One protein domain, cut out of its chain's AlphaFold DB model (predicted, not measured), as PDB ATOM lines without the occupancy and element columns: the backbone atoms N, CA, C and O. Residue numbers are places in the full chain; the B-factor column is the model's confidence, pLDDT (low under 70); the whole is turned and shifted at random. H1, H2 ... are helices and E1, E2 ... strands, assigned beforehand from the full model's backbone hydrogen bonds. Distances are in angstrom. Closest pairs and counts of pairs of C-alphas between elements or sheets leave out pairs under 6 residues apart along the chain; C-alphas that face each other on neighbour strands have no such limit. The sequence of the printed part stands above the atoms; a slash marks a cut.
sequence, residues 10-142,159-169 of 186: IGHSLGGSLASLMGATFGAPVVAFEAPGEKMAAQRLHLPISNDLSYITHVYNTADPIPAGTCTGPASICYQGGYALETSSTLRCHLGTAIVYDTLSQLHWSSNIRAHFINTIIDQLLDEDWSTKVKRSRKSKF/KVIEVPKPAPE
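AT A GLANCE: This is residues 10 to 142 and 159 to 169 of the 186 residues of the protein "Lipase domain-containing protein" of Thanatephorus cucumeris (strain AG1-IA) (UniProt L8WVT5). A small wall of four parallel strands has H1 over one face, along E1 and E2, and H6 crossing the opposite face near the strands' last residues. Past the last residue of E4, H4 and H7 pack together, and a loopy lobe with H3 reaches away past the strands' last residues. The printed part has 144 residues with seven named helices and four named strands, in the order E1 H1 E2 H2 E3 H3 E4 H4 H5 H6 H7; the sheet runs E1 E2 E3 E4. The class is mixed, helices and strands, with under half of the residues in named elements. The whole is compact, with a radius of gyration of the C-alphas of 15.6 A and spans of 52 by 36 by 25 A.

HOW THE PARTS SIT: E1, residues 10 to 12, is an edge strand, parallel to E2, residues 30 to 33, with N 33 and O 11 at 2.8 A. H1, residues 14 to 26, is on the sheet at a height of 6.6 A; its closest C-alphas to E2 are those of Gly 16 and Ala 32, 4.2 A. H2, residues 39 to 44, is not on the sheet; it is close to H1 but not clearly touching, Leu 21 and Ala 42 having the closest C-alphas at 6.8 A. E3, residues 56 to 61, is parallel to E2, with N 59 and O 32 at 2.8 A. H3, residues 77 to 80, is not on the sheet. E4, residues 97 to 101, the other edge strand, is parallel to E3, with N 99 and O 58 at 2.8 A. E1 H1 E2, E2 H2 E3 and E3 H3 E4 are strand-helix-strand units, parallel neighbour strands with a helix between, each with a right-handed crossover. H4, residues 103 to 107, touches H7, residues 130 to 140, closest at the C-alphas of Leu 107 and Ser 137, 5.7 A. H5, residues 113 to 116, only grazes the sheet. H6, residues 118 to 125, is on the opposite face from H1, at a height of 8.6 A, across the strands at 71 degrees to E3 on the local plane. Every O i to N i+4 pair is within hydrogen-bond range in H1, H2, H4, H6 and H7; H3 and H5 are too short for such a pair.

IN THESE COORDINATES: E1 begins at C-alpha 10, (-21.790, -22.794, 43.131). H1 measures 18.2 A from first to last C-alpha, E3 16.9 A, E4 13.4 A and H7 15.5 A. H7 ends at C-alpha 140, (5.381, -28.726, 63.585).

THE WHOLE: The C-alphas of His 46 and Phe 142 are farthest apart, 52.2 A. Residues 143 to 158 are not printed; C-alphas 142 and 159 are 19.8 A apart. The links H2 to E3, E3 to H3 and H3 to E4 are long. The mean pLDDT of the printed part is 87.7; residues 86 to 91, 140 to 142 and 159 are under 70.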
ATOM      1  N   ILE A  10     -22.710 -22.587  42.022       97.75
ATOM      2  CA  ILE A  10     -21.790 -22.794  43.131       97.75
ATOM      3  C   ILE A  10     -22.636 -22.968  44.378       97.75
ATOM      4  O   ILE A  10     -23.638 -22.273  44.556       97.75
ATOM      5  N   GLY A  11     -22.240 -23.892  45.240       97.75
ATOM      6  CA  GLY A  11     -22.938 -24.117  46.493       97.75
ATOM      7  C   GLY A  11     -22.044 -24.771  47.526       97.75
ATOM      8  O   GLY A  11     -21.058 -25.420  47.191       97.75
ATOM      9  N   HIS A  12     -22.406 -24.589  48.790       97.19
ATOM     10  CA  HIS A  12     -21.773 -25.236  49.934       97.19
ATOM     11  C   HIS A  12     -22.785 -26.145  50.630       97.19
ATOM     12  O   HIS A  12     -23.981 -25.828  50.634       97.19
ATOM     13  N   SER A  13     -22.323 -27.250  51.222       94.50
ATOM     14  CA  SER A  13     -23.180 -28.173  51.971       94.50
ATOM     15  C   SER A  13     -24.347 -28.664  51.103       94.50
ATOM     16  O   SER A  13     -24.167 -28.949  49.916       94.50
ATOM     17  N   LEU A  14     -25.565 -28.699  51.645       92.25
ATOM     18  CA  LEU A  14     -26.794 -29.004  50.907       92.25
ATOM     19  C   LEU A  14     -26.957 -28.164  49.625       92.25
ATOM     20  O   LEU A  14     -27.429 -28.668  48.607       92.25
ATOM     21  N   GLY A  15     -26.554 -26.891  49.652       96.06
ATOM     22  CA  GLY A  15     -26.604 -26.023  48.477       96.06
ATOM     23  C   GLY A  15     -25.670 -26.489  47.356       96.06
ATOM     24  O   GLY A  15     -25.993 -26.308  46.185       96.06
ATOM     25  N   GLY A  16     -24.544 -27.123  47.698       96.88
ATOM     26  CA  GLY A  16     -23.622 -27.729  46.738       96.88
ATOM     27  C   GLY A  16     -24.225 -28.955  46.056       96.88
ATOM     28  O   GLY A  16     -24.188 -29.046  44.830       96.88
ATOM     29  N   SER A  17     -24.876 -29.837  46.817       94.81
ATOM     30  CA  SER A  17     -25.620 -30.971  46.250       94.81
ATOM     31  C   SER A  17     -26.744 -30.493  45.337       94.81
ATOM     32  O   SER A  17     -26.886 -30.987  44.225       94.81
ATOM     33  N   LEU A  18     -27.511 -29.476  45.750       95.38
ATOM     34  CA  LEU A  18     -28.566 -28.903  44.911       95.38
ATOM     35  C   LEU A  18     -28.005 -28.311  43.610       95.38
ATOM     36  O   LEU A  18     -28.561 -28.553  42.538       95.38
ATOM     37  N   ALA A  19     -26.891 -27.576  43.690       97.25
ATOM     38  CA  ALA A  19     -26.202 -27.047  42.519       97.25
ATOM     39  C   ALA A  19     -25.746 -28.173  41.576       97.25
ATOM     40  O   ALA A  19     -25.946 -28.052  40.368       97.25
ATOM     41  N   SER A  20     -25.216 -29.279  42.112       95.94
ATOM     42  CA  SER A  20     -24.834 -30.466  41.337       95.94
ATOM     43  C   SER A  20     -26.033 -31.101  40.627       95.94
ATOM     44  O   SER A  20     -25.994 -31.296  39.413       95.94
ATOM     45  N   LEU A  21     -27.151 -31.321  41.329       94.62
ATOM     46  CA  LEU A  21     -28.376 -31.875  40.733       94.62
ATOM     47  C   LEU A  21     -28.929 -30.977  39.614       94.62
ATOM     48  O   LEU A  21     -29.345 -31.466  38.558       94.62
ATOM     49  N   MET A  22     -28.900 -29.656  39.814       94.44
ATOM     50  CA  MET A  22     -29.270 -28.687  38.782       94.44
ATOM     51  C   MET A  22     -28.296 -28.723  37.598       94.44
ATOM     52  O   MET A  22     -28.740 -28.728  36.453       94.44
ATOM     53  N   GLY A  23     -26.987 -28.789  37.845       94.38
ATOM     54  CA  GLY A  23     -25.968 -28.908  36.801       94.38
ATOM     55  C   GLY A  23     -26.112 -30.192  35.988       94.38
ATOM     56  O   GLY A  23     -26.062 -30.152  34.761       94.38
ATOM     57  N   ALA A  24     -26.381 -31.318  36.645       93.25
ATOM     58  CA  ALA A  24     -26.647 -32.593  35.987       93.25
ATOM     59  C   ALA A  24     -27.895 -32.522  35.091       93.25
ATOM     60  O   ALA A  24     -27.869 -33.024  33.971       93.25
ATOM     61  N   THR A  25     -28.942 -31.826  35.549       91.31
ATOM     62  CA  THR A  25     -30.213 -31.673  34.822       91.31
ATOM     63  C   THR A  25     -30.119 -30.689  33.649       91.31
ATOM     64  O   THR A  25     -30.697 -30.932  32.591       91.31
ATOM     65  N   PHE A  26     -29.420 -29.562  33.826       91.38
ATOM     66  CA  PHE A  26     -29.414 -28.437  32.877       91.38
ATOM     67  C   PHE A  26     -28.095 -28.254  32.112       91.38
ATOM     68  O   PHE A  26     -27.997 -27.348  31.286       91.38
ATOM     69  N   GLY A  27     -27.078 -29.080  32.369       91.69
ATOM     70  CA  GLY A  27     -25.768 -28.990  31.711       91.69
ATOM     71  C   GLY A  27     -24.947 -27.758  32.109       91.69
ATOM     72  O   GLY A  27     -24.105 -27.307  31.335       91.69
ATOM     73  N   ALA A  28     -25.213 -27.172  33.280       93.31
ATOM     74  CA  ALA A  28     -24.480 -26.009  33.775       93.31
ATOM     75  C   ALA A  28     -23.213 -26.440  34.540       93.31
ATOM     76  O   ALA A  28     -23.287 -27.407  35.298       93.31
ATOM     77  N   PRO A  29     -22.072 -25.734  34.393       96.50
ATOM     78  CA  PRO A  29     -20.868 -26.000  35.176       96.50
ATOM     79  C   PRO A  29     -21.107 -25.753  36.670       96.50
ATOM     80  O   PRO A  29     -21.746 -24.763  37.046       96.50
ATOM     81  N   VAL A  30     -20.575 -26.645  37.510       97.88
ATOM     82  CA  VAL A  30     -20.792 -26.637  38.962       97.88
ATOM     83  C   VAL A  30     -19.484 -26.755  39.731       97.88
ATOM     84  O   VAL A  30     -18.663 -27.625  39.440       97.88
ATOM     85  N   VAL A  31     -19.345 -25.934  40.775       97.50
ATOM     86  CA  VAL A  31     -18.357 -26.143  41.843       97.50
ATOM     87  C   VAL A  31     -19.083 -26.259  43.182       97.50
ATOM     88  O   VAL A  31     -19.674 -25.293  43.665       97.50
ATOM     89  N   ALA A  32     -19.059 -27.446  43.776       97.75
ATOM     90  CA  ALA A  32     -19.747 -27.748  45.026       97.75
ATOM     91  C   ALA A  32     -18.735 -27.942  46.162       97.75
ATOM     92  O   ALA A  32     -17.880 -28.817  46.090       97.75
ATOM     93  N   PHE A  33     -18.832 -27.142  47.221       97.56
ATOM     94  CA  PHE A  33     -17.936 -27.212  48.374       97.56
ATOM     95  C   PHE A  33     -18.561 -28.016  49.507       97.56
ATOM     96  O   PHE A  33     -19.680 -27.710  49.923       97.56
ATOM     97  N   GLU A  34     -17.830 -28.996  50.040       95.75
ATOM     98  CA  GLU A  34     -18.246 -29.781  51.214       95.75
ATOM     99  C   GLU A  34     -19.683 -30.324  51.098       95.75
ATOM    100  O   GLU A  34     -20.448 -30.373  52.059       95.75
ATOM    101  N   ALA A  35     -20.104 -30.651  49.878       94.81
ATOM    102  CA  ALA A  35     -21.452 -31.128  49.618       94.81
ATOM    103  C   ALA A  35     -21.590 -32.587  50.078       94.81
ATOM    104  O   ALA A  35     -20.634 -33.342  49.944       94.81
ATOM    105  N   PRO A  36     -22.748 -33.016  50.606       91.75
ATOM    106  CA  PRO A  36     -23.027 -34.438  50.766       91.75
ATOM    107  C   PRO A  36     -23.226 -35.119  49.402       91.75
ATOM    108  O   PRO A  36     -23.758 -34.512  48.470       91.75
ATOM    109  N   GLY A  37     -22.867 -36.403  49.318       89.56
ATOM    110  CA  GLY A  37     -23.014 -37.206  48.102       89.56
ATOM    111  C   GLY A  37     -24.467 -37.316  47.629       89.56
ATOM    112  O   GLY A  37     -25.335 -37.829  48.336       89.56
ATOM    113  N   GLU A  38     -24.736 -36.847  46.413       90.81
ATOM    114  CA  GLU A  38     -26.082 -36.690  45.854       90.81
ATOM    115  C   GLU A  38     -26.415 -37.642  44.698       90.81
ATOM    116  O   GLU A  38     -27.568 -37.694  44.262       90.81
ATOM    117  N   LYS A  39     -25.451 -38.438  44.213       88.31
ATOM    118  CA  LYS A  39     -25.645 -39.354  43.071       88.31
ATOM    119  C   LYS A  39     -26.798 -40.326  43.292       88.31
ATOM    120  O   LYS A  39     -27.571 -40.605  42.382       88.31
ATOM    121  N   MET A  40     -26.941 -40.812  44.515       82.94
ATOM    122  CA  MET A  40     -28.020 -41.714  44.895       82.94
ATOM    123  C   MET A  40     -29.381 -41.044  44.914       82.94
ATOM    124  O   MET A  40     -30.348 -41.596  44.394       82.94
ATOM    125  N   ALA A  41     -29.465 -39.855  45.512       85.25
ATOM    126  CA  ALA A  41     -30.697 -39.085  45.504       85.25
ATOM    127  C   ALA A  41     -31.124 -38.815  44.055       85.25
ATOM    128  O   ALA A  41     -32.285 -39.019  43.715       85.25
ATOM    129  N   ALA A  42     -30.171 -38.478  43.180       88.94
ATOM    130  CA  ALA A  42     -30.418 -38.310  41.752       88.94
ATOM    131  C   ALA A  42     -30.954 -39.592  41.087       88.94
ATOM    132  O   ALA A  42     -31.926 -39.527  40.335       88.94
ATOM    133  N   GLN A  43     -30.366 -40.755  41.393       84.94
ATOM    134  CA  GLN A  43     -30.818 -42.056  40.882       84.94
ATOM    135  C   GLN A  43     -32.228 -42.419  41.368       84.94
ATOM    136  O   GLN A  43     -33.064 -42.814  40.558       84.94
ATOM    137  N   ARG A  44     -32.515 -42.247  42.664       85.12
ATOM    138  CA  ARG A  44     -33.827 -42.545  43.271       85.12
ATOM    139  C   ARG A  44     -34.927 -41.607  42.788       85.12
ATOM    140  O   ARG A  44     -36.062 -42.032  42.610       85.12
ATOM    141  N   LEU A  45     -34.591 -40.341  42.558       86.44
ATOM    142  CA  LEU A  45     -35.503 -39.349  41.990       86.44
ATOM    143  C   LEU A  45     -35.647 -39.478  40.466       86.44
ATOM    144  O   LEU A  45     -36.383 -38.696  39.869       86.44
ATOM    145  N   HIS A  46     -34.961 -40.441  39.837       87.81
ATOM    146  CA  HIS A  46     -34.940 -40.631  38.386       87.81
ATOM    147  C   HIS A  46     -34.609 -39.340  37.622       87.81
ATOM    148  O   HIS A  46     -35.197 -39.051  36.577       87.81
ATOM    149  N   LEU A  47     -33.676 -38.542  38.152       87.62
ATOM    150  CA  LEU A  47     -33.262 -37.314  37.488       87.62
ATOM    151  C   LEU A  47     -32.567 -37.633  36.157       87.62
ATOM    152  O   LEU A  47     -31.887 -38.658  36.041       87.62
ATOM    153  N   PRO A  48     -32.708 -36.764  35.144       85.62
ATOM    154  CA  PRO A  48     -31.955 -36.897  33.910       85.62
ATOM    155  C   PRO A  48     -30.475 -36.635  34.206       85.62
ATOM    156  O   PRO A  48     -30.081 -35.517  34.524       85.62
ATOM    157  N   ILE A  49     -29.659 -37.682  34.122       84.00
ATOM    158  CA  ILE A  49     -28.217 -37.618  34.362       84.00
ATOM    159  C   ILE A  49     -27.510 -37.873  33.029       84.00
ATOM    160  O   ILE A  49     -27.720 -38.906  32.393       84.00
ATOM    161  N   SER A  50     -26.690 -36.915  32.596       83.75
ATOM    162  CA  SER A  50     -25.818 -37.069  31.427       83.75
ATOM    163  C   SER A  50     -24.750 -38.144  31.671       83.75
ATOM    164  O   SER A  50     -24.309 -38.351  32.800       83.75
ATOM    165  N   ASN A  51     -24.292 -38.805  30.604       80.75
ATOM    166  CA  ASN A  51     -23.163 -39.742  30.679       80.75
ATOM    167  C   ASN A  51     -21.828 -39.030  30.949       80.75
ATOM    168  O   ASN A  51     -20.917 -39.638  31.506       80.75
ATOM    169  N   ASP A  52     -21.715 -37.763  30.542       88.69
ATOM    170  CA  ASP A  52     -20.575 -36.906  30.854       88.69
ATOM    171  C   ASP A  52     -21.000 -35.839  31.865       88.69
ATOM    172  O   ASP A  52     -21.929 -35.069  31.608       88.69
ATOM    173  N   LEU A  53     -20.325 -35.834  33.012       92.19
ATOM    174  CA  LEU A  53     -20.543 -34.935  34.146       92.19
ATOM    175  C   LEU A  53     -19.227 -34.273  34.579       92.19
ATOM    176  O   LEU A  53     -19.115 -33.807  35.710       92.19
ATOM    177  N   SER A  54     -18.208 -34.229  33.710       91.44
ATOM    178  CA  SER A  54     -16.893 -33.658  34.045       91.44
ATOM    179  C   SER A  54     -16.945 -32.167  34.402       91.44
ATOM    180  O   SER A  54     -15.999 -31.630  34.969       91.44
ATOM    181  N   TYR A  55     -18.040 -31.485  34.054       94.31
ATOM    182  CA  TYR A  55     -18.306 -30.085  34.383       94.31
ATOM    183  C   TYR A  55     -18.860 -29.882  35.804       94.31
ATOM    184  O   TYR A  55     -19.102 -28.743  36.202       94.31
ATOM    185  N   ILE A  56     -19.065 -30.961  36.563       97.00
ATOM    186  CA  ILE A  56     -19.431 -30.939  37.979       97.00
ATOM    187  C   ILE A  56     -18.192 -31.329  38.785       97.00
ATOM    188  O   ILE A  56     -17.642 -32.424  38.627       97.00
ATOM    189  N   THR A  57     -17.723 -30.409  39.624       97.19
ATOM    190  CA  THR A  57     -16.573 -30.628  40.504       97.19
ATOM    191  C   THR A  57     -16.965 -30.397  41.953       97.19
ATOM    192  O   THR A  57     -17.413 -29.313  42.327       97.19
ATOM    193  N   HIS A  58     -16.745 -31.409  42.777       97.00
ATOM    194  CA  HIS A  58     -16.874 -31.339  44.221       97.00
ATOM    195  C   HIS A  58     -15.509 -31.048  44.832       97.00
ATOM    196  O   HIS A  58     -14.498 -31.607  44.415       97.00
ATOM    197  N   VAL A  59     -15.461 -30.162  45.815       96.69
ATOM    198  CA  VAL A  59     -14.243 -29.798  46.533       96.69
ATOM    199  C   VAL A  59     -14.511 -29.989  48.007       96.69
ATOM    200  O   VAL A  59     -15.383 -29.321  48.565       96.69
ATOM    201  N   TYR A  60     -13.783 -30.901  48.637       95.38
ATOM    202  CA  TYR A  60     -13.990 -31.168  50.050       95.38
ATOM    203  C   TYR A  60     -12.740 -31.659  50.773       95.38
ATOM    204  O   TYR A  60     -11.730 -32.007  50.155       95.38
ATOM    205  N   ASN A  61     -12.804 -31.688  52.100       95.06
ATOM    206  CA  ASN A  61     -11.710 -32.106  52.960       95.06
ATOM    207  C   ASN A  61     -12.075 -33.319  53.822       95.06
ATOM    208  O   ASN A  61     -13.184 -33.457  54.320       95.06
ATOM    209  N   THR A  62     -11.109 -34.206  54.051       93.94
ATOM    210  CA  THR A  62     -11.346 -35.482  54.758       93.94
ATOM    211  C   THR A  62     -11.746 -35.342  56.232       93.94
ATOM    212  O   THR A  62     -12.245 -36.301  56.815       93.94
ATOM    213  N   ALA A  63     -11.509 -34.184  56.858       94.75
ATOM    214  CA  ALA A  63     -11.907 -33.944  58.244       94.75
ATOM    215  C   ALA A  63     -13.384 -33.531  58.369       94.75
ATOM    216  O   ALA A  63     -13.930 -33.583  59.475       94.75
ATOM    217  N   ASP A  64     -14.041 -33.163  57.269       94.00
ATOM    218  CA  ASP A  64     -15.465 -32.862  57.258       94.00
ATOM    219  C   ASP A  64     -16.318 -34.149  57.274       94.00
ATOM    220  O   ASP A  64     -16.215 -34.981  56.367       94.00
ATOM    221  N   PRO A  65     -17.187 -34.339  58.289       89.50
ATOM    222  CA  PRO A  65     -18.077 -35.490  58.348       89.50
ATOM    223  C   PRO A  65     -19.246 -35.480  57.339       89.50
ATOM    224  O   PRO A  65     -19.905 -36.510  57.198       89.50
ATOM    225  N   ILE A  66     -19.552 -34.367  56.665       90.75
ATOM    226  CA  ILE A  66     -20.698 -34.235  55.742       90.75
ATOM    227  C   ILE A  66     -20.477 -34.928  54.386       90.75
ATOM    228  O   ILE A  66     -21.219 -35.871  54.101       90.75
ATOM    229  N   PRO A  67     -19.477 -34.556  53.559       89.56
ATOM    230  CA  PRO A  67     -19.160 -35.278  52.319       89.56
ATOM    231  C   PRO A  67     -18.726 -36.717  52.616       89.56
ATOM    232  O   PRO A  67     -18.959 -37.634  51.833       89.56
ATOM    233  N   ALA A  68     -18.145 -36.942  53.800       82.69
ATOM    234  CA  ALA A  68     -17.813 -38.266  54.293       82.69
ATOM    235  C   ALA A  68     -19.039 -39.071  54.774       82.69
ATOM    236  O   ALA A  68     -18.877 -40.235  55.143       82.69
ATOM    237  N   GLY A  69     -20.248 -38.508  54.828       81.19
ATOM    238  CA  GLY A  69     -21.444 -39.221  55.291       81.19
ATOM    239  C   GLY A  69     -21.309 -39.828  56.697       81.19
ATOM    240  O   GLY A  69     -21.943 -40.828  56.999       81.19
ATOM    241  N   THR A  70     -20.439 -39.285  57.555       82.69
ATOM    242  CA  THR A  70     -20.206 -39.774  58.929       82.69
ATOM    243  C   THR A  70     -20.931 -38.941  59.981       82.69
ATOM    244  O   THR A  70     -20.853 -39.239  61.172       82.69
ATOM    245  N   CYS A  71     -21.662 -37.903  59.572       84.69
ATOM    246  CA  CYS A  71     -22.537 -37.140  60.454       84.69
ATOM    247  C   CYS A  71     -23.865 -37.886  60.696       84.69
ATOM    248  O   CYS A  71     -24.915 -37.494  60.193       84.69
ATOM    249  N   THR A  72     -23.801 -38.987  61.451       81.56
ATOM    250  CA  THR A  72     -24.912 -39.937  61.648       81.56
ATOM    251  C   THR A  72     -25.343 -40.075  63.107       81.56
ATOM    252  O   THR A  72     -24.553 -39.851  64.026       81.56
ATOM    253  N   GLY A  73     -26.569 -40.560  63.320       77.75
ATOM    254  CA  GLY A  73     -27.096 -40.932  64.633       77.75
ATOM    255  C   GLY A  73     -27.680 -39.764  65.440       77.75
ATOM    256  O   GLY A  73     -27.423 -38.596  65.129       77.75
ATOM    257  N   PRO A  74     -28.439 -40.061  66.512       77.31
ATOM    258  CA  PRO A  74     -29.285 -39.088  67.210       77.31
ATOM    259  C   PRO A  74     -28.513 -37.976  67.932       77.31
ATOM    260  O   PRO A  74     -29.036 -36.889  68.162       77.31
ATOM    261  N   ALA A  75     -27.250 -38.235  68.276       81.19
ATOM    262  CA  ALA A  75     -26.363 -37.253  68.892       81.19
ATOM    263  C   ALA A  75     -25.647 -36.345  67.871       81.19
ATOM    264  O   ALA A  75     -24.934 -35.426  68.274       81.19
ATOM    265  N   SER A  76     -25.790 -36.598  66.564       82.25
ATOM    266  CA  SER A  76     -25.175 -35.762  65.532       82.25
ATOM    267  C   SER A  76     -25.959 -34.470  65.313       82.25
ATOM    268  O   SER A  76     -27.186 -34.428  65.395       82.25
ATOM    269  N   ILE A  77     -25.239 -33.407  64.962       83.44
ATOM    270  CA  ILE A  77     -25.854 -32.123  64.611       83.44
ATOM    271  C   ILE A  77     -26.679 -32.203  63.319       83.44
ATOM    272  O   ILE A  77     -27.614 -31.430  63.145       83.44
ATOM    273  N   CYS A  78     -26.377 -33.160  62.438       83.62
ATOM    274  CA  CYS A  78     -27.159 -33.404  61.229       83.62
ATOM    275  C   CYS A  78     -28.535 -33.962  61.567       83.62
ATOM    276  O   CYS A  78     -29.536 -33.415  61.111       83.62
ATOM    277  N   TYR A  79     -28.590 -34.958  62.456       83.19
ATOM    278  CA  TYR A  79     -29.850 -35.493  62.960       83.19
ATOM    279  C   TYR A  79     -30.665 -34.426  63.700       83.19
ATOM    280  O   TYR A  79     -31.847 -34.250  63.423       83.19
ATOM    281  N   GLN A  80     -30.026 -33.645  64.580       82.50
ATOM    282  CA  GLN A  80     -30.685 -32.524  65.267       82.50
ATOM    283  C   GLN A  80     -31.180 -31.438  64.299       82.50
ATOM    284  O   GLN A  80     -32.166 -30.763  64.582       82.50
ATOM    285  N   GLY A  81     -30.514 -31.284  63.153       79.69
ATOM    286  CA  GLY A  81     -30.926 -30.415  62.053       79.69
ATOM    287  C   GLY A  81     -32.017 -31.002  61.151       79.69
ATOM    288  O   GLY A  81     -32.383 -30.356  60.174       79.69
ATOM    289  N   GLY A  82     -32.526 -32.202  61.451       79.94
ATOM    290  CA  GLY A  82     -33.564 -32.881  60.670       79.94
ATOM    291  C   GLY A  82     -33.048 -33.633  59.440       79.94
ATOM    292  O   GLY A  82     -33.845 -34.030  58.595       79.94
ATOM    293  N   TYR A  83     -31.733 -33.838  59.323       77.88
ATOM    294  CA  TYR A  83     -31.120 -34.564  58.213       77.88
ATOM    295  C   TYR A  83     -30.674 -35.956  58.648       77.88
ATOM    296  O   TYR A  83     -29.771 -36.121  59.471       77.88
ATOM    297  N   ALA A  84     -31.264 -36.969  58.022       74.56
ATOM    298  CA  ALA A  84     -30.820 -38.350  58.129       74.56
ATOM    299  C   ALA A  84     -29.730 -38.617  57.083       74.56
ATOM    300  O   ALA A  84     -29.990 -39.189  56.025       74.56
ATOM    301  N   LEU A  85     -28.494 -38.199  57.370       72.31
ATOM    302  CA  LEU A  85     -27.327 -38.553  56.552       72.31
ATOM    303  C   LEU A  85     -26.881 -40.000  56.820       72.31
ATOM    304  O   LEU A  85     -25.690 -40.269  56.917       72.31
ATOM    305  N   GLU A  86     -27.828 -40.940  56.951       61.16
ATOM    306  CA  GLU A  86     -27.590 -42.369  57.227       61.16
ATOM    307  C   GLU A  86     -27.070 -43.121  55.997       61.16
ATOM    308  O   GLU A  86     -27.450 -44.242  55.667       61.16
ATOM    309  N   THR A  87     -26.178 -42.464  55.282       53.09
ATOM    310  CA  THR A  87     -25.467 -43.001  54.150       53.09
ATOM    311  C   THR A  87     -24.201 -43.660  54.683       53.09
ATOM    312  O   THR A  87     -23.394 -43.003  55.331       53.09
ATOM    313  N   SER A  88     -24.025 -44.964  54.465       49.25
ATOM    314  CA  SER A  88     -22.820 -45.686  54.906       49.25
ATOM    315  C   SER A  88     -21.526 -45.038  54.399       49.25
ATOM    316  O   SER A  88     -21.518 -44.346  53.382       49.25
ATOM    317  N   SER A  89     -20.399 -45.320  55.057       45.16
ATOM    318  CA  SER A  89     -19.063 -44.851  54.666       45.16
ATOM    319  C   SER A  89     -18.654 -45.219  53.226       45.16
ATOM    320  O   SER A  89     -17.726 -44.613  52.694       45.16
ATOM    321  N   THR A  90     -19.347 -46.160  52.581       43.34
ATOM    322  CA  THR A  90     -19.146 -46.597  51.183       43.34
ATOM    323  C   THR A  90     -20.124 -45.956  50.183       43.34
ATOM    324  O   THR A  90     -20.072 -46.230  48.986       43.34
ATOM    325  N   LEU A  91     -21.030 -45.100  50.663       53.75
ATOM    326  CA  LEU A  91     -22.133 -44.494  49.912       53.75
ATOM    327  C   LEU A  91     -21.883 -43.046  49.460       53.75
ATOM    328  O   LEU A  91     -22.808 -42.341  49.057       53.75
ATOM    329  N   ARG A  92     -20.651 -42.575  49.623       70.06
ATOM    330  CA  ARG A  92     -20.227 -41.175  49.510       70.06
ATOM    331  C   ARG A  92     -20.054 -40.769  48.054       70.06
ATOM    332  O   ARG A  92     -18.950 -40.426  47.667       70.06
ATOM    333  N   CYS A  93     -21.089 -40.923  47.236       84.12
ATOM    334  CA  CYS A  93     -20.939 -40.699  45.808       84.12
ATOM    335  C   CYS A  93     -21.584 -39.410  45.337       84.12
ATOM    336  O   CYS A  93     -22.804 -39.234  45.391       84.12
ATOM    337  N   HIS A  94     -20.734 -38.554  44.805       91.69
ATOM    338  CA  HIS A  94     -21.060 -37.331  44.110       91.69
ATOM    339  C   HIS A  94     -21.250 -37.598  42.615       91.69
ATOM    340  O   HIS A  94     -20.806 -38.613  42.059       91.69
ATOM    341  N   LEU A  95     -21.951 -36.693  41.945       92.12
ATOM    342  CA  LEU A  95     -21.982 -36.636  40.491       92.12
ATOM    343  C   LEU A  95     -20.707 -35.944  39.981       92.12
ATOM    344  O   LEU A  95     -20.185 -35.022  40.599       92.12
ATOM    345  N   GLY A  96     -20.194 -36.382  38.831       93.75
ATOM    346  CA  GLY A  96     -18.989 -35.793  38.243       93.75
ATOM    347  C   GLY A  96     -17.694 -36.220  38.935       93.75
ATOM    348  O   GLY A  96     -17.399 -37.414  39.029       93.75
ATOM    349  N   THR A  97     -16.878 -35.244  39.336       94.94
ATOM    350  CA  THR A  97     -15.531 -35.466  39.889       94.94
ATOM    351  C   THR A  97     -15.349 -34.781  41.237       94.94
ATOM    352  O   THR A  97     -16.008 -33.787  41.522       94.94
ATOM    353  N   ALA A  98     -14.429 -35.287  42.055       94.31
ATOM    354  CA  ALA A  98     -14.099 -34.745  43.363       94.31
ATOM    355  C   ALA A  98     -12.605 -34.408  43.482       94.31
ATOM    356  O   ALA A  98     -11.738 -35.175  43.059       94.31
ATOM    357  N   ILE A  99     -12.313 -33.261  44.091       95.69
ATOM    358  CA  ILE A  99     -10.998 -32.836  44.571       95.69
ATOM    359  C   ILE A  99     -11.026 -32.971  46.092       95.69
ATOM    360  O   ILE A  99     -11.741 -32.235  46.775       95.69
ATOM    361  N   VAL A 100     -10.243 -33.916  46.611       94.56
ATOM    362  CA  VAL A 100     -10.280 -34.296  48.026       94.56
ATOM    363  C   VAL A 100      -8.989 -33.894  48.722       94.56
ATOM    364  O   VAL A 100      -7.927 -34.455  48.453       94.56
ATOM    365  N   TYR A 101      -9.081 -32.952  49.656       95.38
ATOM    366  CA  TYR A 101      -7.963 -32.542  50.497       95.38
ATOM    367  C   TYR A 101      -7.831 -33.462  51.717       95.38
ATOM    368  O   TYR A 101      -8.685 -33.471  52.607       95.38
ATOM    369  N   ASP A 102      -6.730 -34.214  51.790       94.12
ATOM    370  CA  ASP A 102      -6.405 -35.114  52.908       94.12
ATOM    371  C   ASP A 102      -5.902 -34.339  54.142       94.12
ATOM    372  O   ASP A 102      -4.725 -34.344  54.509       94.12
ATOM    373  N   THR A 103      -6.814 -33.608  54.775       94.50
ATOM    374  CA  THR A 103      -6.571 -32.814  55.985       94.50
ATOM    375  C   THR A 103      -6.342 -33.667  57.233       94.50
ATOM    376  O   THR A 103      -5.613 -33.237  58.130       94.50
ATOM    377  N   LEU A 104      -6.882 -34.889  57.292       92.50
ATOM    378  CA  LEU A 104      -6.660 -35.814  58.406       92.50
ATOM    379  C   LEU A 104      -5.201 -36.281  58.459       92.50
ATOM    380  O   LEU A 104      -4.532 -36.141  59.487       92.50
ATOM    381  N   SER A 105      -4.680 -36.811  57.350       90.94
ATOM    382  CA  SER A 105      -3.337 -37.399  57.351       90.94
ATOM    383  C   SER A 105      -2.250 -36.343  57.187       90.94
ATOM    384  O   SER A 105      -1.206 -36.455  57.832       90.94
ATOM    385  N   GLN A 106      -2.478 -35.311  56.363       91.88
ATOM    386  CA  GLN A 106      -1.448 -34.312  56.049       91.88
ATOM    387  C   GLN A 106      -1.421 -33.141  57.039       91.88
ATOM    388  O   GLN A 106      -0.343 -32.670  57.411       91.88
ATOM    389  N   LEU A 107      -2.590 -32.657  57.474       91.62
ATOM    390  CA  LEU A 107      -2.698 -31.501  58.377       91.62
ATOM    391  C   LEU A 107      -3.043 -31.878  59.821       91.62
ATOM    392  O   LEU A 107      -3.068 -30.997  60.679       91.62
ATOM    393  N   HIS A 108      -3.280 -33.163  60.104       91.19
ATOM    394  CA  HIS A 108      -3.627 -33.659  61.440       91.19
ATOM    395  C   HIS A 108      -4.854 -32.967  62.045       91.19
ATOM    396  O   HIS A 108      -4.951 -32.790  63.261       91.19
ATOM    397  N   TRP A 109      -5.806 -32.577  61.197       94.06
ATOM    398  CA  TRP A 109      -7.095 -32.084  61.661       94.06
ATOM    399  C   TRP A 109      -7.873 -33.216  62.331       94.06
ATOM    400  O   TRP A 109      -7.792 -34.375  61.928       94.06
ATOM    401  N   SER A 110      -8.660 -32.879  63.348       92.19
ATOM    402  CA  SER A 110      -9.624 -33.818  63.923       92.19
ATOM    403  C   SER A 110     -10.900 -33.801  63.094       92.19
ATOM    404  O   SER A 110     -11.415 -32.719  62.810       92.19
ATOM    405  N   SER A 111     -11.465 -34.969  62.777       91.00
ATOM    406  CA  SER A 111     -12.771 -35.019  62.114       91.00
ATOM    407  C   SER A 111     -13.855 -34.449  63.028       91.00
ATOM    408  O   SER A 111     -14.062 -34.941  64.139       91.00
ATOM    409  N   ASN A 112     -14.495 -33.360  62.603       90.00
ATOM    410  CA  ASN A 112     -15.569 -32.707  63.346       90.00
ATOM    411  C   ASN A 112     -16.358 -31.743  62.449       90.00
ATOM    412  O   ASN A 112     -15.851 -31.279  61.432       90.00
ATOM    413  N   ILE A 113     -17.568 -31.367  62.870       90.25
ATOM    414  CA  ILE A 113     -18.446 -30.499  62.068       90.25
ATOM    415  C   ILE A 113     -17.854 -29.112  61.764       90.25
ATOM    416  O   ILE A 113     -18.246 -28.486  60.792       90.25
ATOM    417  N   ARG A 114     -16.885 -28.595  62.530       92.88
ATOM    418  CA  ARG A 114     -16.278 -27.292  62.200       92.88
ATOM    419  C   ARG A 114     -15.459 -27.355  60.914       92.88
ATOM    420  O   ARG A 114     -15.345 -26.335  60.243       92.88
ATOM    421  N   ALA A 115     -14.933 -28.529  60.555       94.00
ATOM    422  CA  ALA A 115     -14.257 -28.738  59.276       94.00
ATOM    423  C   ALA A 115     -15.205 -28.596  58.072       94.00
ATOM    424  O   ALA A 115     -14.725 -28.374  56.967       94.00
ATOM    425  N   HIS A 116     -16.524 -28.650  58.299       94.69
ATOM    426  CA  HIS A 116     -17.546 -28.410  57.283       94.69
ATOM    427  C   HIS A 116     -17.759 -26.937  56.952       94.69
ATOM    428  O   HIS A 116     -18.230 -26.602  55.871       94.69
ATOM    429  N   PHE A 117     -17.506 -26.028  57.895       95.44
ATOM    430  CA  PHE A 117     -17.896 -24.632  57.718       95.44
ATOM    431  C   PHE A 117     -17.157 -23.991  56.548       95.44
ATOM    432  O   PHE A 117     -15.948 -24.155  56.399       95.44
ATOM    433  N   ILE A 118     -17.875 -23.183  55.763       94.69
ATOM    434  CA  ILE A 118     -17.297 -22.521  54.590       94.69
ATOM    435  C   ILE A 118     -16.103 -21.626  54.954       94.69
ATOM    436  O   ILE A 118     -15.123 -21.580  54.221       94.69
ATOM    437  N   ASN A 119     -16.126 -21.002  56.135       95.69
ATOM    438  CA  ASN A 119     -14.993 -20.222  56.634       95.69
ATOM    439  C   ASN A 119     -13.766 -21.108  56.897       95.69
ATOM    440  O   ASN A 119     -12.646 -20.675  56.679       95.69
ATOM    441  N   THR A 120     -13.940 -22.364  57.318       94.75
ATOM    442  CA  THR A 120     -12.813 -23.295  57.483       94.75
ATOM    443  C   THR A 120     -12.172 -23.621  56.136       94.75
ATOM    444  O   THR A 120     -10.949 -23.662  56.028       94.75
ATOM    445  N   ILE A 121     -12.980 -23.785  55.086       93.94
ATOM    446  CA  ILE A 121     -12.479 -23.984  53.722       93.94
ATOM    447  C   ILE A 121     -11.707 -22.761  53.239       93.94
ATOM    448  O   ILE A 121     -10.559 -22.878  52.820       93.94
ATOM    449  N   ILE A 122     -12.324 -21.586  53.312       94.31
ATOM    450  CA  ILE A 122     -11.742 -20.360  52.766       94.31
ATOM    451  C   ILE A 122     -10.512 -19.937  53.574       94.31
ATOM    452  O   ILE A 122      -9.459 -19.701  52.991       94.31
ATOM    453  N   ASP A 123     -10.628 -19.890  54.902       94.88
ATOM    454  CA  ASP A 123      -9.633 -19.253  55.768       94.88
ATOM    455  C   ASP A 123      -8.553 -20.215  56.284       94.88
ATOM    456  O   ASP A 123      -7.539 -19.749  56.798       94.88
ATOM    457  N   GLN A 124      -8.767 -21.539  56.235       92.75
ATOM    458  CA  GLN A 124      -7.798 -22.515  56.768       92.75
ATOM    459  C   GLN A 124      -7.288 -23.526  55.740       92.75
ATOM    460  O   GLN A 124      -6.185 -24.061  55.925       92.75
ATOM    461  N   LEU A 125      -8.073 -23.828  54.700       93.19
ATOM    462  CA  LEU A 125      -7.689 -24.782  53.659       93.19
ATOM    463  C   LEU A 125      -7.144 -24.093  52.404       93.19
ATOM    464  O   LEU A 125      -6.122 -24.539  51.888       93.19
ATOM    465  N   LEU A 126      -7.811 -23.040  51.925       93.31
ATOM    466  CA  LEU A 126      -7.528 -22.385  50.640       93.31
ATOM    467  C   LEU A 126      -6.794 -21.035  50.764       93.31
ATOM    468  O   LEU A 126      -6.484 -20.420  49.749       93.31
ATOM    469  N   ASP A 127      -6.502 -20.575  51.980       94.31
ATOM    470  CA  ASP A 127      -5.794 -19.319  52.286       94.31
ATOM    471  C   ASP A 127      -4.299 -19.342  51.922       94.31
ATOM    472  O   ASP A 127      -3.682 -18.293  51.748       94.31
ATOM    473  N   GLU A 128      -3.703 -20.529  51.818       91.44
ATOM    474  CA  GLU A 128      -2.282 -20.730  51.528       91.44
ATOM    475  C   GLU A 128      -2.104 -21.978  50.654       91.44
ATOM    476  O   GLU A 128      -2.865 -22.941  50.778       91.44
ATOM    477  N   ASP A 129      -1.073 -21.985  49.804       91.50
ATOM    478  CA  ASP A 129      -0.776 -23.115  48.925       91.50
ATOM    479  C   ASP A 129      -0.676 -24.440  49.690       91.50
ATOM    480  O   ASP A 129       0.019 -24.564  50.709       91.50
ATOM    481  N   TRP A 130      -1.318 -25.473  49.136       91.94
ATOM    482  CA  TRP A 130      -1.387 -26.803  49.741       91.94
ATOM    483  C   TRP A 130       0.000 -27.356  50.093       91.94
ATOM    484  O   TRP A 130       0.220 -27.854  51.202       91.94
ATOM    485  N   SER A 131       0.978 -27.195  49.196       90.19
ATOM    486  CA  SER A 131       2.347 -27.647  49.436       90.19
ATOM    487  C   SER A 131       2.991 -27.001  50.653       90.19
ATOM    488  O   SER A 131       3.718 -27.668  51.394       90.19
ATOM    489  N   THR A 132       2.725 -25.718  50.875       89.94
ATOM    490  CA  THR A 132       3.304 -24.953  51.980       89.94
ATOM    491  C   THR A 132       2.673 -25.378  53.301       89.94
ATOM    492  O   THR A 132       3.396 -25.665  54.263       89.94
ATOM    493  N   LYS A 133       1.345 -25.569  53.324       90.06
ATOM    494  CA  LYS A 133       0.615 -26.075  54.498       90.06
ATOM    495  C   LYS A 133       1.110 -27.446  54.949       90.06
ATOM    496  O   LYS A 133       1.432 -27.626  56.127       90.06
ATOM    497  N   VAL A 134       1.226 -28.403  54.026       89.00
ATOM    498  CA  VAL A 134       1.671 -29.768  54.357       89.00
ATOM    499  C   VAL A 134       3.114 -29.772  54.870       89.00
ATOM    500  O   VAL A 134       3.413 -30.423  55.875       89.00
ATOM    501  N   LYS A 135       4.015 -28.997  54.252       87.69
ATOM    502  CA  LYS A 135       5.403 -28.848  54.729       87.69
ATOM    503  C   LYS A 135       5.453 -28.265  56.148       87.69
ATOM    504  O   LYS A 135       6.173 -28.797  56.997       87.69
ATOM    505  N   ARG A 136       4.668 -27.221  56.435       87.00
ATOM    506  CA  ARG A 136       4.590 -26.597  57.770       87.00
ATOM    507  C   ARG A 136       4.063 -27.568  58.829       87.00
ATOM    508  O   ARG A 136       4.659 -27.671  59.900       87.00
ATOM    509  N   SER A 137       2.999 -28.308  58.514       84.69
ATOM    510  CA  SER A 137       2.424 -29.341  59.388       84.69
ATOM    511  C   SER A 137       3.464 -30.402  59.777       84.69
ATOM    512  O   SER A 137       3.653 -30.694  60.960       84.69
ATOM    513  N   ARG A 138       4.241 -30.904  58.804       81.12
ATOM    514  CA  ARG A 138       5.303 -31.899  59.046       81.12
ATOM    515  C   ARG A 138       6.414 -31.372  59.957       81.12
ATOM    516  O   ARG A 138       6.861 -32.114  60.827       81.12
ATOM    517  N   LYS A 139       6.820 -30.104  59.801       76.62
ATOM    518  CA  LYS A 139       7.812 -29.456  60.682       76.62
ATOM    519  C   LYS A 139       7.285 -29.287  62.110       76.62
ATOM    520  O   LYS A 139       7.998 -29.578  63.063       76.62
ATOM    521  N   SER A 140       6.018 -28.896  62.269       68.75
ATOM    522  CA  SER A 140       5.381 -28.726  63.585       68.75
ATOM    523  C   SER A 140       5.266 -30.026  64.392       68.75
ATOM    524  O   SER A 140       5.139 -29.969  65.614       68.75
ATOM    525  N   LYS A 141       5.294 -31.193  63.736       61.94
ATOM    526  CA  LYS A 141       5.201 -32.508  64.388       61.94
ATOM    527  C   LYS A 141       6.447 -32.883  65.202       61.94
ATOM    528  O   LYS A 141       6.364 -33.778  66.038       61.94
ATOM    529  N   PHE A 142       7.573 -32.201  64.991       60.56
ATOM    530  CA  PHE A 142       8.824 -32.423  65.720       60.56
ATOM    531  C   PHE A 142       9.205 -31.173  66.537       60.56
ATOM    532  O   PHE A 142       9.910 -30.300  66.028       60.56
ATOM    533  N   LYS A 159      10.329 -30.171  46.399       64.25
ATOM    534  CA  LYS A 159       9.302 -31.126  45.982       64.25
ATOM    535  C   LYS A 159       7.943 -30.469  46.205       64.25
ATOM    536  O   LYS A 159       7.488 -30.315  47.345       64.25
ATOM    537  N   VAL A 160       7.347 -29.977  45.123       73.06
ATOM    538  CA  VAL A 160       6.014 -29.374  45.125       73.06
ATOM    539  C   VAL A 160       5.008 -30.492  45.380       73.06
ATOM    540  O   VAL A 160       4.967 -31.486  44.657       73.06
ATOM    541  N   ILE A 161       4.227 -30.359  46.449       81.88
ATOM    542  CA  ILE A 161       3.097 -31.250  46.708       81.88
ATOM    543  C   ILE A 161       1.924 -30.656  45.936       81.88
ATOM    544  O   ILE A 161       1.384 -29.626  46.337       81.88
ATOM    545  N   GLU A 162       1.586 -31.266  44.803       84.06
ATOM    546  CA  GLU A 162       0.499 -30.789  43.948       84.06
ATOM    547  C   GLU A 162      -0.854 -30.848  44.669       84.06
ATOM    548  O   GLU A 162      -1.094 -31.702  45.529       84.06
ATOM    549  N   VAL A 163      -1.751 -29.936  44.287       89.25
ATOM    550  CA  VAL A 163      -3.167 -30.018  44.657       89.25
ATOM    551  C   VAL A 163      -3.733 -31.339  44.111       89.25
ATOM    552  O   VAL A 163      -3.409 -31.712  42.977       89.25
ATOM    553  N   PRO A 164      -4.562 -32.061  44.885       90.50
ATOM    554  CA  PRO A 164      -5.194 -33.290  44.425       90.50
ATOM    555  C   PRO A 164      -5.912 -33.093  43.085       90.50
ATOM    556  O   PRO A 164      -6.619 -32.106  42.881       90.50
ATOM    557  N   LYS A 165      -5.728 -34.035  42.157       92.50
ATOM    558  CA  LYS A 165      -6.404 -33.979  40.856       92.50
ATOM    559  C   LYS A 165      -7.875 -34.370  41.012       92.50
ATOM    560  O   LYS A 165      -8.159 -35.282  41.789       92.50
ATOM    561  N   PRO A 166      -8.791 -33.736  40.260       93.31
ATOM    562  CA  PRO A 166     -10.185 -34.148  40.237       93.31
ATOM    563  C   PRO A 166     -10.293 -35.585  39.721       93.31
ATOM    564  O   PRO A 166      -9.745 -35.913  38.666       93.31
ATOM    565  N   ALA A 167     -10.994 -36.438  40.463       92.62
ATOM    566  CA  ALA A 167     -11.221 -37.832  40.098       92.62
ATOM    567  C   ALA A 167     -12.687 -38.222  40.330       92.62
ATOM    568  O   ALA A 167     -13.298 -37.741  41.285       92.62
ATOM    569  N   PRO A 168     -13.279 -39.073  39.476       90.50
ATOM    570  CA  PRO A 168     -14.599 -39.623  39.746       90.50
ATOM    571  C   PRO A 168     -14.536 -40.595  40.927       90.50
ATOM    572  O   PRO A 168     -13.581 -41.359  41.074       90.50
ATOM    573  N   GLU A 169     -15.580 -40.599  41.745       86.88
ATOM    574  CA  GLU A 169     -15.731 -41.578  42.819       86.88
ATOM    575  C   GLU A 169     -16.243 -42.910  42.245       86.88
ATOM    576  O   GLU A 169     -17.218 -42.957  41.484       86.88
TER     577      GLU A 169